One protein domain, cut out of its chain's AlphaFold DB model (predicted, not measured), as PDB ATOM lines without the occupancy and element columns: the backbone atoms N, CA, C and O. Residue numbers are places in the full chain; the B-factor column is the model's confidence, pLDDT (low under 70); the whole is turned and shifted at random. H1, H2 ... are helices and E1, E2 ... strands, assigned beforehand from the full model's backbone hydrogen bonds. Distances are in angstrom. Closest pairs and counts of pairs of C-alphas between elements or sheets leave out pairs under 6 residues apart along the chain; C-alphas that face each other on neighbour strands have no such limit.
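This is residues 455 to 473 and 493 to 549 of the 675 residues of the protein "PAN2-PAN3 deadenylation complex subunit pan3" of Bagarius yarrelli (UniProt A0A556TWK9). A two-stranded hairpin, E1 and E2, sits in the middle of a loose, elongated shape, with the long helix H2 along one side of it, nearest E2. The short helix H1 is beside E1, the short helix H3 lies toward the opposite end, and residues 543 to 549 stick out there as a tail. The printed part has 76 residues with three named helices and two named strands in the order H1 H2 E1 E2 H3, a mixed class, the sheet E1 - E2 being antiparallel. The radius of gyration of the C-alphas is 15.2 A, and the spans are 51 by 28 by 17 A.

Find C-alpha 457 at (159.383, 120.466, 184.708), where H1, residues 457 to 461, begins. After the cut, H2 runs 28.0 A over residues 493 to 512, from C-alpha 493 at (148.937, 121.622, 173.083). Next come E1, residues 525 to 528, 10.0 A, and E2, residues 532 to 535, 10.4 A. H3, residues 540 to 544, ends at C-alpha 544 at (179.620, 107.853, 186.601).

Look first at the hairpin of E1 and E2, at 149 degrees, where N 526 and O 534 are 2.8 A apart, within hydrogen-bond range. Residues 455 to 456 pair antiparallel with residues 526 to 527 of E1. The closest C-alphas of H2 and E2 are those of Gln 502 and Leu 533, 6.6 A. Those of H1 and E1 are Met 457 and Ile 525, 5.6 A. H3 is apart from H1, H2 and E1. Every O i to N i+4 pair is within hydrogen-bond range in H1 and H3, and 15 of 16 in H2.

The C-alphas of Lys 473 and Asn 549, the two farthest apart, are 51.5 A apart. Residues 474 to 492 are not printed, and C-alphas 473 and 493 are 29.1 A apart across this cut. The link from H2 to E1 is long, 12 residues. Confidence is under 70 at residues 463 to 473 and 547 to 549 of the model.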
ATOM      1  N   GLU A 455     162.792 126.393 187.517       85.62
ATOM      2  CA  GLU A 455     161.946 125.368 188.147       85.62
ATOM      3  C   GLU A 455     162.126 124.035 187.404       85.62
ATOM      4  O   GLU A 455     162.390 124.032 186.201       85.62
ATOM      5  N   THR A 456     161.974 122.882 188.066       88.62
ATOM      6  CA  THR A 456     161.936 121.602 187.328       88.62
ATOM      7  C   THR A 456     160.600 121.452 186.604       88.62
ATOM      8  O   THR A 456     159.555 121.877 187.103       88.62
ATOM      9  N   MET A 457     160.607 120.803 185.439       88.00
ATOM     10  CA  MET A 457     159.383 120.466 184.708       88.00
ATOM     11  C   MET A 457     158.427 119.631 185.573       88.00
ATOM     12  O   MET A 457     157.217 119.842 185.517       88.00
ATOM     13  N   TYR A 458     158.973 118.762 186.430       85.06
ATOM     14  CA  TYR A 458     158.228 118.028 187.451       85.06
ATOM     15  C   TYR A 458     157.523 118.965 188.443       85.06
ATOM     16  O   TYR A 458     156.305 118.901 188.572       85.06
ATOM     17  N   SER A 459     158.255 119.878 189.093       81.12
ATOM     18  CA  SER A 459     157.685 120.831 190.060       81.12
ATOM     19  C   SER A 459     156.589 121.706 189.441       81.12
ATOM     20  O   SER A 459     155.534 121.880 190.045       81.12
ATOM     21  N   ARG A 460     156.801 122.209 188.218       82.69
ATOM     22  CA  ARG A 460     155.882 123.157 187.570       82.69
ATOM     23  C   ARG A 460     154.576 122.524 187.072       82.69
ATOM     24  O   ARG A 460     153.544 123.194 187.095       82.69
ATOM     25  N   HIS A 461     154.623 121.270 186.609       83.25
ATOM     26  CA  HIS A 461     153.513 120.638 185.871       83.25
ATOM     27  C   HIS A 461     153.002 119.312 186.447       83.25
ATOM     28  O   HIS A 461     151.881 118.929 186.129       83.25
ATOM     29  N   PHE A 462     153.790 118.613 187.267       76.25
ATOM     30  CA  PHE A 462     153.474 117.268 187.776       76.25
ATOM     31  C   PHE A 462     153.357 117.191 189.308       76.25
ATOM     32  O   PHE A 462     153.007 116.129 189.822       76.25
ATOM     33  N   ASN A 463     153.649 118.269 190.044       65.81
ATOM     34  CA  ASN A 463     153.528 118.264 191.501       65.81
ATOM     35  C   ASN A 463     152.059 118.363 191.943       65.81
ATOM     36  O   ASN A 463     151.272 119.115 191.362       65.81
ATOM     37  N   ASP A 464     151.698 117.624 192.992       51.53
ATOM     38  CA  ASP A 464     150.351 117.662 193.561       51.53
ATOM     39  C   ASP A 464     150.151 118.990 194.327       51.53
ATOM     40  O   ASP A 464     150.964 119.313 195.202       51.53
ATOM     41  N   PRO A 465     149.088 119.774 194.049       51.62
ATOM     42  CA  PRO A 465     148.843 121.045 194.732       51.62
ATOM     43  C   PRO A 465     148.602 120.906 196.245       51.62
ATOM     44  O   PRO A 465     148.691 121.904 196.957       51.62
ATOM     45  N   THR A 466     148.324 119.704 196.759       45.22
ATOM     46  CA  THR A 466     148.258 119.432 198.204       45.22
ATOM     47  C   THR A 466     149.647 119.259 198.831       45.22
ATOM     48  O   THR A 466     149.875 119.696 199.963       45.22
ATOM     49  N   ALA A 467     150.602 118.683 198.092       43.31
ATOM     50  CA  ALA A 467     151.934 118.351 198.592       43.31
ATOM     51  C   ALA A 467     152.829 119.588 198.775       43.31
ATOM     52  O   ALA A 467     153.569 119.678 199.756       43.31
ATOM     53  N   ASP A 468     152.737 120.578 197.881       42.34
ATOM     54  CA  ASP A 468     153.641 121.745 197.855       42.34
ATOM     55  C   ASP A 468     153.247 122.884 198.827       42.34
ATOM     56  O   ASP A 468     153.539 124.070 198.626       42.34
ATOM     57  N   SER A 469     152.575 122.525 199.923       37.69
ATOM     58  CA  SER A 469     152.059 123.442 200.954       37.69
ATOM     59  C   SER A 469     153.147 124.236 201.705       37.69
ATOM     60  O   SER A 469     152.822 125.132 202.484       37.69
ATOM     61  N   TYR A 470     154.432 123.920 201.491       38.47
ATOM     62  CA  TYR A 470     155.586 124.497 202.198       38.47
ATOM     63  C   TYR A 470     156.349 125.572 201.395       38.47
ATOM     64  O   TYR A 470     157.017 126.432 201.984       38.47
ATOM     65  N   PHE A 471     156.252 125.558 200.060       38.44
ATOM     66  CA  PHE A 471     156.856 126.577 199.188       38.44
ATOM     67  C   PHE A 471     155.814 127.543 198.616       38.44
ATOM     68  O   PHE A 471     156.025 128.757 198.638       38.44
ATOM     69  N   THR A 472     154.653 127.042 198.185       38.94
ATOM     70  CA  THR A 472     153.593 127.868 197.569       38.94
ATOM     71  C   THR A 472     153.030 128.938 198.516       38.94
ATOM     72  O   THR A 472     152.852 130.087 198.105       38.94
ATOM     73  N   LYS A 473     152.861 128.605 199.805       35.28
ATOM     74  CA  LYS A 473     152.331 129.484 200.872       35.28
ATOM     75  C   LYS A 473     153.124 130.771 201.152       35.28
ATOM     76  O   LYS A 473     152.690 131.565 201.978       35.28
ATOM     77  N   GLU A 493     148.216 122.341 174.143       89.94
ATOM     78  CA  GLU A 493     148.937 121.622 173.083       89.94
ATOM     79  C   GLU A 493     150.105 122.444 172.507       89.94
ATOM     80  O   GLU A 493     151.206 121.935 172.314       89.94
ATOM     81  N   SER A 494     149.914 123.756 172.338       92.75
ATOM     82  CA  SER A 494     150.957 124.690 171.898       92.75
ATOM     83  C   SER A 494     152.157 124.766 172.854       92.75
ATOM     84  O   SER A 494     153.288 124.959 172.404       92.75
ATOM     85  N   LEU A 495     151.945 124.569 174.161       90.75
ATOM     86  CA  LEU A 495     153.019 124.487 175.154       90.75
ATOM     87  C   LEU A 495     153.759 123.146 175.055       90.75
ATOM     88  O   LEU A 495     154.987 123.120 175.142       90.75
ATOM     89  N   ILE A 496     153.026 122.053 174.823       91.94
ATOM     90  CA  ILE A 496     153.593 120.715 174.606       91.94
ATOM     91  C   ILE A 496     154.470 120.716 173.344       91.94
ATOM     92  O   ILE A 496     155.631 120.317 173.415       91.94
ATOM     93  N   TRP A 497     153.986 121.253 172.219       94.81
ATOM     94  CA  TRP A 497     154.785 121.396 170.996       94.81
ATOM     95  C   TRP A 497     156.013 122.290 171.188       94.81
ATOM     96  O   TRP A 497     157.107 121.920 170.758       94.81
ATOM     97  N   ALA A 498     155.882 123.417 171.894       94.12
ATOM     98  CA  ALA A 498     157.024 124.273 172.222       94.12
ATOM     99  C   ALA A 498     158.090 123.540 173.060       94.12
ATOM    100  O   ALA A 498     159.282 123.823 172.920       94.12
ATOM    101  N   TYR A 499     157.695 122.591 173.915       94.62
ATOM    102  CA  TYR A 499     158.619 121.734 174.660       94.62
ATOM    103  C   TYR A 499     159.243 120.641 173.786       94.62
ATOM    104  O   TYR A 499     160.466 120.491 173.809       94.62
ATOM    105  N   ILE A 500     158.448 119.940 172.970       95.12
ATOM    106  CA  ILE A 500     158.927 118.908 172.034       95.12
ATOM    107  C   ILE A 500     159.991 119.490 171.098       95.12
ATOM    108  O   ILE A 500     161.097 118.962 171.042       95.12
ATOM    109  N   VAL A 501     159.721 120.625 170.442       96.56
ATOM    110  CA  VAL A 501     160.670 121.262 169.508       96.56
ATOM    111  C   VAL A 501     161.998 121.617 170.189       96.56
ATOM    112  O   VAL A 501     163.066 121.391 169.617       96.56
ATOM    113  N   GLN A 502     161.964 122.127 171.425       96.19
ATOM    114  CA  GLN A 502     163.181 122.445 172.183       96.19
ATOM    115  C   GLN A 502     163.972 121.187 172.574       96.19
ATOM    116  O   GLN A 502     165.192 121.165 172.395       96.19
ATOM    117  N   LEU A 503     163.300 120.135 173.053       95.44
ATOM    118  CA  LEU A 503     163.939 118.865 173.422       95.44
ATOM    119  C   LEU A 503     164.515 118.146 172.194       95.44
ATOM    120  O   LEU A 503     165.682 117.767 172.213       95.44
ATOM    121  N   SER A 504     163.767 118.047 171.093       96.38
ATOM    122  CA  SER A 504     164.259 117.495 169.823       96.38
ATOM    123  C   SER A 504     165.452 118.279 169.271       96.38
ATOM    124  O   SER A 504     166.369 117.681 168.711       96.38
ATOM    125  N   SER A 505     165.487 119.606 169.448       96.50
ATOM    126  CA  SER A 505     166.637 120.424 169.046       96.50
ATOM    127  C   SER A 505     167.878 120.143 169.903       96.50
ATOM    128  O   SER A 505     168.974 120.040 169.355       96.50
ATOM    129  N   ALA A 506     167.716 119.947 171.217       94.00
ATOM    130  CA  ALA A 506     168.811 119.556 172.109       94.00
ATOM    131  C   ALA A 506     169.327 118.137 171.805       94.00
ATOM    132  O   ALA A 506     170.532 117.946 171.643       94.00
ATOM    133  N   LEU A 507     168.425 117.161 171.656       94.00
ATOM    134  CA  LEU A 507     168.765 115.777 171.306       94.00
ATOM    135  C   LEU A 507     169.496 115.688 169.964       94.00
ATOM    136  O   LEU A 507     170.500 114.988 169.875       94.00
ATOM    137  N   ARG A 508     169.053 116.437 168.942       95.44
ATOM    138  CA  ARG A 508     169.749 116.509 167.648       95.44
ATOM    139  C   ARG A 508     171.201 116.953 167.829       95.44
ATOM    140  O   ARG A 508     172.089 116.276 167.329       95.44
ATOM    141  N   THR A 509     171.456 118.027 168.579       94.75
ATOM    142  CA  THR A 509     172.826 118.506 168.838       94.75
ATOM    143  C   THR A 509     173.680 117.462 169.565       94.75
ATOM    144  O   THR A 509     174.822 117.240 169.175       94.75
ATOM    145  N   ILE A 510     173.127 116.781 170.577       90.94
ATOM    146  CA  ILE A 510     173.837 115.731 171.332       90.94
ATOM    147  C   ILE A 510     174.170 114.532 170.425       90.94
ATOM    148  O   ILE A 510     175.307 114.065 170.416       90.94
ATOM    149  N   HIS A 511     173.215 114.068 169.617       91.38
ATOM    150  CA  HIS A 511     173.404 112.902 168.748       91.38
ATOM    151  C   HIS A 511     174.313 113.211 167.545       91.38
ATOM    152  O   HIS A 511     175.137 112.377 167.177       91.38
ATOM    153  N   THR A 512     174.245 114.418 166.967       93.50
ATOM    154  CA  THR A 512     175.189 114.874 165.927       93.50
ATOM    155  C   THR A 512     176.624 114.985 166.455       93.50
ATOM    156  O   THR A 512     177.561 114.777 165.690       93.50
ATOM    157  N   ALA A 513     176.817 115.235 167.755       89.19
ATOM    158  CA  ALA A 513     178.128 115.196 168.404       89.19
ATOM    159  C   ALA A 513     178.630 113.769 168.731       89.19
ATOM    160  O   ALA A 513     179.684 113.627 169.347       89.19
ATOM    161  N   GLY A 514     177.895 112.713 168.357       84.88
ATOM    162  CA  GLY A 514     178.264 111.328 168.671       84.88
ATOM    163  C   GLY A 514     178.107 110.965 170.152       84.88
ATOM    164  O   GLY A 514     178.815 110.090 170.642       84.88
ATOM    165  N   LEU A 515     177.203 111.641 170.870       87.31
ATOM    166  CA  LEU A 515     176.908 111.416 172.289       87.31
ATOM    167  C   LEU A 515     175.449 110.968 172.486       87.31
ATOM    168  O   LEU A 515     174.616 111.098 171.589       87.31
ATOM    169  N   ALA A 516     175.121 110.461 173.677       85.75
ATOM    170  CA  ALA A 516     173.777 109.999 174.028       85.75
ATOM    171  C   ALA A 516     173.211 110.766 175.233       85.75
ATOM    172  O   ALA A 516     173.860 110.888 176.270       85.75
ATOM    173  N   CYS A 517     171.967 111.245 175.142       87.31
ATOM    174  CA  CYS A 517     171.298 111.904 176.267       87.31
ATOM    175  C   CYS A 517     170.724 110.861 177.244       87.31
ATOM    176  O   CYS A 517     169.529 110.569 177.221       87.31
ATOM    177  N   ARG A 518     171.577 110.276 178.099       84.19
ATOM    178  CA  ARG A 518     171.216 109.134 178.973       84.19
ATOM    179  C   ARG A 518     170.161 109.428 180.055       84.19
ATOM    180  O   ARG A 518     169.702 108.499 180.709       84.19
ATOM    181  N   VAL A 519     169.788 110.694 180.267       79.69
ATOM    182  CA  VAL A 519     168.803 111.139 181.270       79.69
ATOM    183  C   VAL A 519     167.869 112.166 180.635       79.69
ATOM    184  O   VAL A 519     168.344 113.140 180.053       79.69
ATOM    185  N   MET A 520     166.552 111.973 180.754       84.00
ATOM    186  CA  MET A 520     165.550 112.912 180.223       84.00
ATOM    187  C   MET A 520     164.260 112.931 181.062       84.00
ATOM    188  O   MET A 520     163.145 112.902 180.547       84.00
ATOM    189  N   ASP A 521     164.405 112.972 182.384       84.94
ATOM    190  CA  ASP A 521     163.270 113.032 183.307       84.94
ATOM    191  C   ASP A 521     162.720 114.456 183.489       84.94
ATOM    192  O   ASP A 521     163.499 115.415 183.535       84.94
ATOM    193  N   PRO A 522     161.415 114.626 183.781       87.69
ATOM    194  CA  PRO A 522     160.854 115.918 184.187       87.69
ATOM    195  C   PRO A 522     161.535 116.538 185.422       87.69
ATOM    196  O   PRO A 522     161.503 117.754 185.601       87.69
ATOM    197  N   SER A 523     162.181 115.736 186.277       84.94
ATOM    198  CA  SER A 523     162.960 116.222 187.430       84.94
ATOM    199  C   SER A 523     164.338 116.790 187.051       84.94
ATOM    200  O   SER A 523     164.981 117.434 187.883       84.94
ATOM    201  N   LYS A 524     164.802 116.556 185.814       87.88
ATOM    202  CA  LYS A 524     166.097 117.004 185.266       87.88
ATOM    203  C   LYS A 524     165.950 117.956 184.074       87.88
ATOM    204  O   LYS A 524     166.920 118.600 183.690       87.88
ATOM    205  N   ILE A 525     164.748 118.131 183.532       91.69
ATOM    206  CA  ILE A 525     164.439 119.233 182.614       91.69
ATOM    207  C   ILE A 525     164.111 120.481 183.446       91.69
ATOM    208  O   ILE A 525     163.170 120.476 184.240       91.69
ATOM    209  N   LEU A 526     164.884 121.550 183.265       91.69
ATOM    210  CA  LEU A 526     164.649 122.857 183.876       91.69
ATOM    211  C   LEU A 526     163.845 123.762 182.939       91.69
ATOM    212  O   LEU A 526     164.076 123.801 181.728       91.69
ATOM    213  N   ILE A 527     162.935 124.533 183.523       91.94
ATOM    214  CA  ILE A 527     162.125 125.552 182.863       91.94
ATOM    215  C   ILE A 527     162.608 126.916 183.348       91.94
ATOM    216  O   ILE A 527     162.612 127.209 184.543       91.94
ATOM    217  N   THR A 528     163.017 127.753 182.401       88.19
ATOM    218  CA  THR A 528     163.434 129.140 182.627       88.19
ATOM    219  C   THR A 528     162.432 130.094 181.975       88.19
ATOM    220  O   THR A 528     161.974 129.875 180.850       88.19
ATOM    221  N   GLY A 529     162.049 131.144 182.701       81.94
ATOM    222  CA  GLY A 529     160.988 132.057 182.280       81.94
ATOM    223  C   GLY A 529     159.643 131.359 182.070       81.94
ATOM    224  O   GLY A 529     159.215 130.524 182.873       81.94
ATOM    225  N   LYS A 530     158.961 131.701 180.973       80.69
ATOM    226  CA  LYS A 530     157.633 131.155 180.650       80.69
ATOM    227  C   LYS A 530     157.700 129.776 179.981       80.69
ATOM    228  O   LYS A 530     156.959 128.880 180.387       80.69
ATOM    229  N   THR A 531     158.598 129.590 179.007       86.25
ATOM    230  CA  THR A 531     158.625 128.405 178.120       86.25
ATOM    231  C   THR A 531     160.018 127.852 177.777       86.25
ATOM    232  O   THR A 531     160.090 126.822 177.103       86.25
ATOM    233  N   ARG A 532     161.127 128.483 178.197       91.00
ATOM    234  CA  ARG A 532     162.480 128.114 177.735       91.00
ATOM    235  C   ARG A 532     163.028 126.917 178.512       91.00
ATOM    236  O   ARG A 532     163.345 127.041 179.697       91.00
ATOM    237  N   LEU A 533     163.176 125.782 177.835       94.12
ATOM    238  CA  LEU A 533     163.720 124.552 178.411       94.12
ATOM    239  C   LEU A 533     165.252 124.532 178.424       94.12
ATOM    240  O   LEU A 533     165.911 125.109 177.552       94.12
ATOM    241  N   ARG A 534     165.806 123.815 179.406       92.25
ATOM    242  CA  ARG A 534     167.225 123.455 179.531       92.25
ATOM    243  C   ARG A 534     167.335 122.036 180.102       92.25
ATOM    244  O   ARG A 534     166.667 121.727 181.086       92.25
ATOM    245  N   VAL A 535     168.153 121.172 179.504       91.75
ATOM    246  CA  VAL A 535     168.378 119.803 180.007       91.75
ATOM    247  C   VAL A 535     169.528 119.835 181.015       91.75
ATOM    248  O   VAL A 535     170.628 120.259 180.674       91.75
ATOM    249  N   ASN A 536     169.277 119.429 182.260       89.19
ATOM    250  CA  ASN A 536     170.281 119.357 183.325       89.19
ATOM    251  C   ASN A 536     170.902 117.947 183.379       89.19
ATOM    252  O   ASN A 536     170.282 116.971 182.961       89.19
ATOM    253  N   CYS A 537     172.101 117.830 183.953       86.31
ATOM    254  CA  CYS A 537     172.801 116.567 184.220       86.31
ATOM    255  C   CYS A 537     173.177 115.730 182.977       86.31
ATOM    256  O   CYS A 537     173.453 114.535 183.098       86.31
ATOM    257  N   VAL A 538     173.233 116.346 181.793       86.94
ATOM    258  CA  VAL A 538     173.833 115.737 180.592       86.94
ATOM    259  C   VAL A 538     175.304 115.402 180.885       86.94
ATOM    260  O   VAL A 538     175.995 116.188 181.528       86.94
ATOM    261  N   GLY A 539     175.775 114.225 180.465       82.94
ATOM    262  CA  GLY A 539     177.145 113.754 180.714       82.94
ATOM    263  C   GLY A 539     177.408 113.178 182.115       82.94
ATOM    264  O   GLY A 539     178.431 112.533 182.321       82.94
ATOM    265  N   VAL A 540     176.493 113.336 183.084       85.06
ATOM    266  CA  VAL A 540     176.697 112.824 184.457       85.06
ATOM    267  C   VAL A 540     176.821 111.301 184.482       85.06
ATOM    268  O   VAL A 540     177.715 110.774 185.139       85.06
ATOM    269  N   PHE A 541     175.967 110.582 183.748       82.88
ATOM    270  CA  PHE A 541     176.109 109.128 183.625       82.88
ATOM    271  C   PHE A 541     177.342 108.732 182.828       82.88
ATOM    272  O   PHE A 541     177.968 107.737 183.163       82.88
ATOM    273  N   ASP A 542     177.696 109.479 181.789       83.75
ATOM    274  CA  ASP A 542     178.866 109.200 180.961       83.75
ATOM    275  C   ASP A 542     180.165 109.247 181.781       83.75
ATOM    276  O   ASP A 542     181.065 108.464 181.509       83.75
ATOM    277  N   VAL A 543     180.211 110.068 182.841       84.38
ATOM    278  CA  VAL A 543     181.272 110.058 183.865       84.38
ATOM    279  C   VAL A 543     181.069 108.952 184.913       84.38
ATOM    280  O   VAL A 543     181.993 108.192 185.182       84.38
ATOM    281  N   LEU A 544     179.877 108.824 185.515       81.75
ATOM    282  CA  LEU A 544     179.620 107.853 186.601       81.75
ATOM    283  C   LEU A 544     179.631 106.379 186.151       81.75
ATOM    284  O   LEU A 544     179.786 105.489 186.981       81.75
ATOM    285  N   THR A 545     179.439 106.125 184.859       76.12
ATOM    286  CA  THR A 545     179.501 104.800 184.219       76.12
ATOM    287  C   THR A 545     180.652 104.713 183.214       76.12
ATOM    288  O   THR A 545     180.618 103.883 182.306       76.12
ATOM    289  N   PHE A 546     181.669 105.572 183.360       74.69
ATOM    290  CA  PHE A 546     182.900 105.466 182.586       74.69
ATOM    291  C   PHE A 546     183.689 104.226 183.020       74.69
ATOM    292  O   PHE A 546     184.360 104.225 184.052       74.69
ATOM    293  N   ASP A 547     183.617 103.172 182.215       67.69
ATOM    294  CA  ASP A 547     184.501 102.015 182.301       67.69
ATOM    295  C   ASP A 547     185.469 102.062 181.116       67.69
ATOM    296  O   ASP A 547     185.064 101.973 179.958       67.69
ATOM    297  N   ASN A 548     186.761 102.198 181.414       65.56
ATOM    298  CA  ASN A 548     187.821 102.307 180.413       65.56
ATOM    299  C   ASN A 548     188.000 101.022 179.572       65.56
ATOM    300  O   ASN A 548     188.646 101.072 178.527       65.56
ATOM    301  N   ASN A 549     187.435  99.888 180.003       59.91
ATOM    302  CA  ASN A 549     187.384  98.642 179.233       59.91
ATOM    303  C   ASN A 549     186.070  98.459 178.448       59.91
ATOM    304  O   ASN A 549     185.991  97.555 177.615       59.91
TER     305      ASN A 549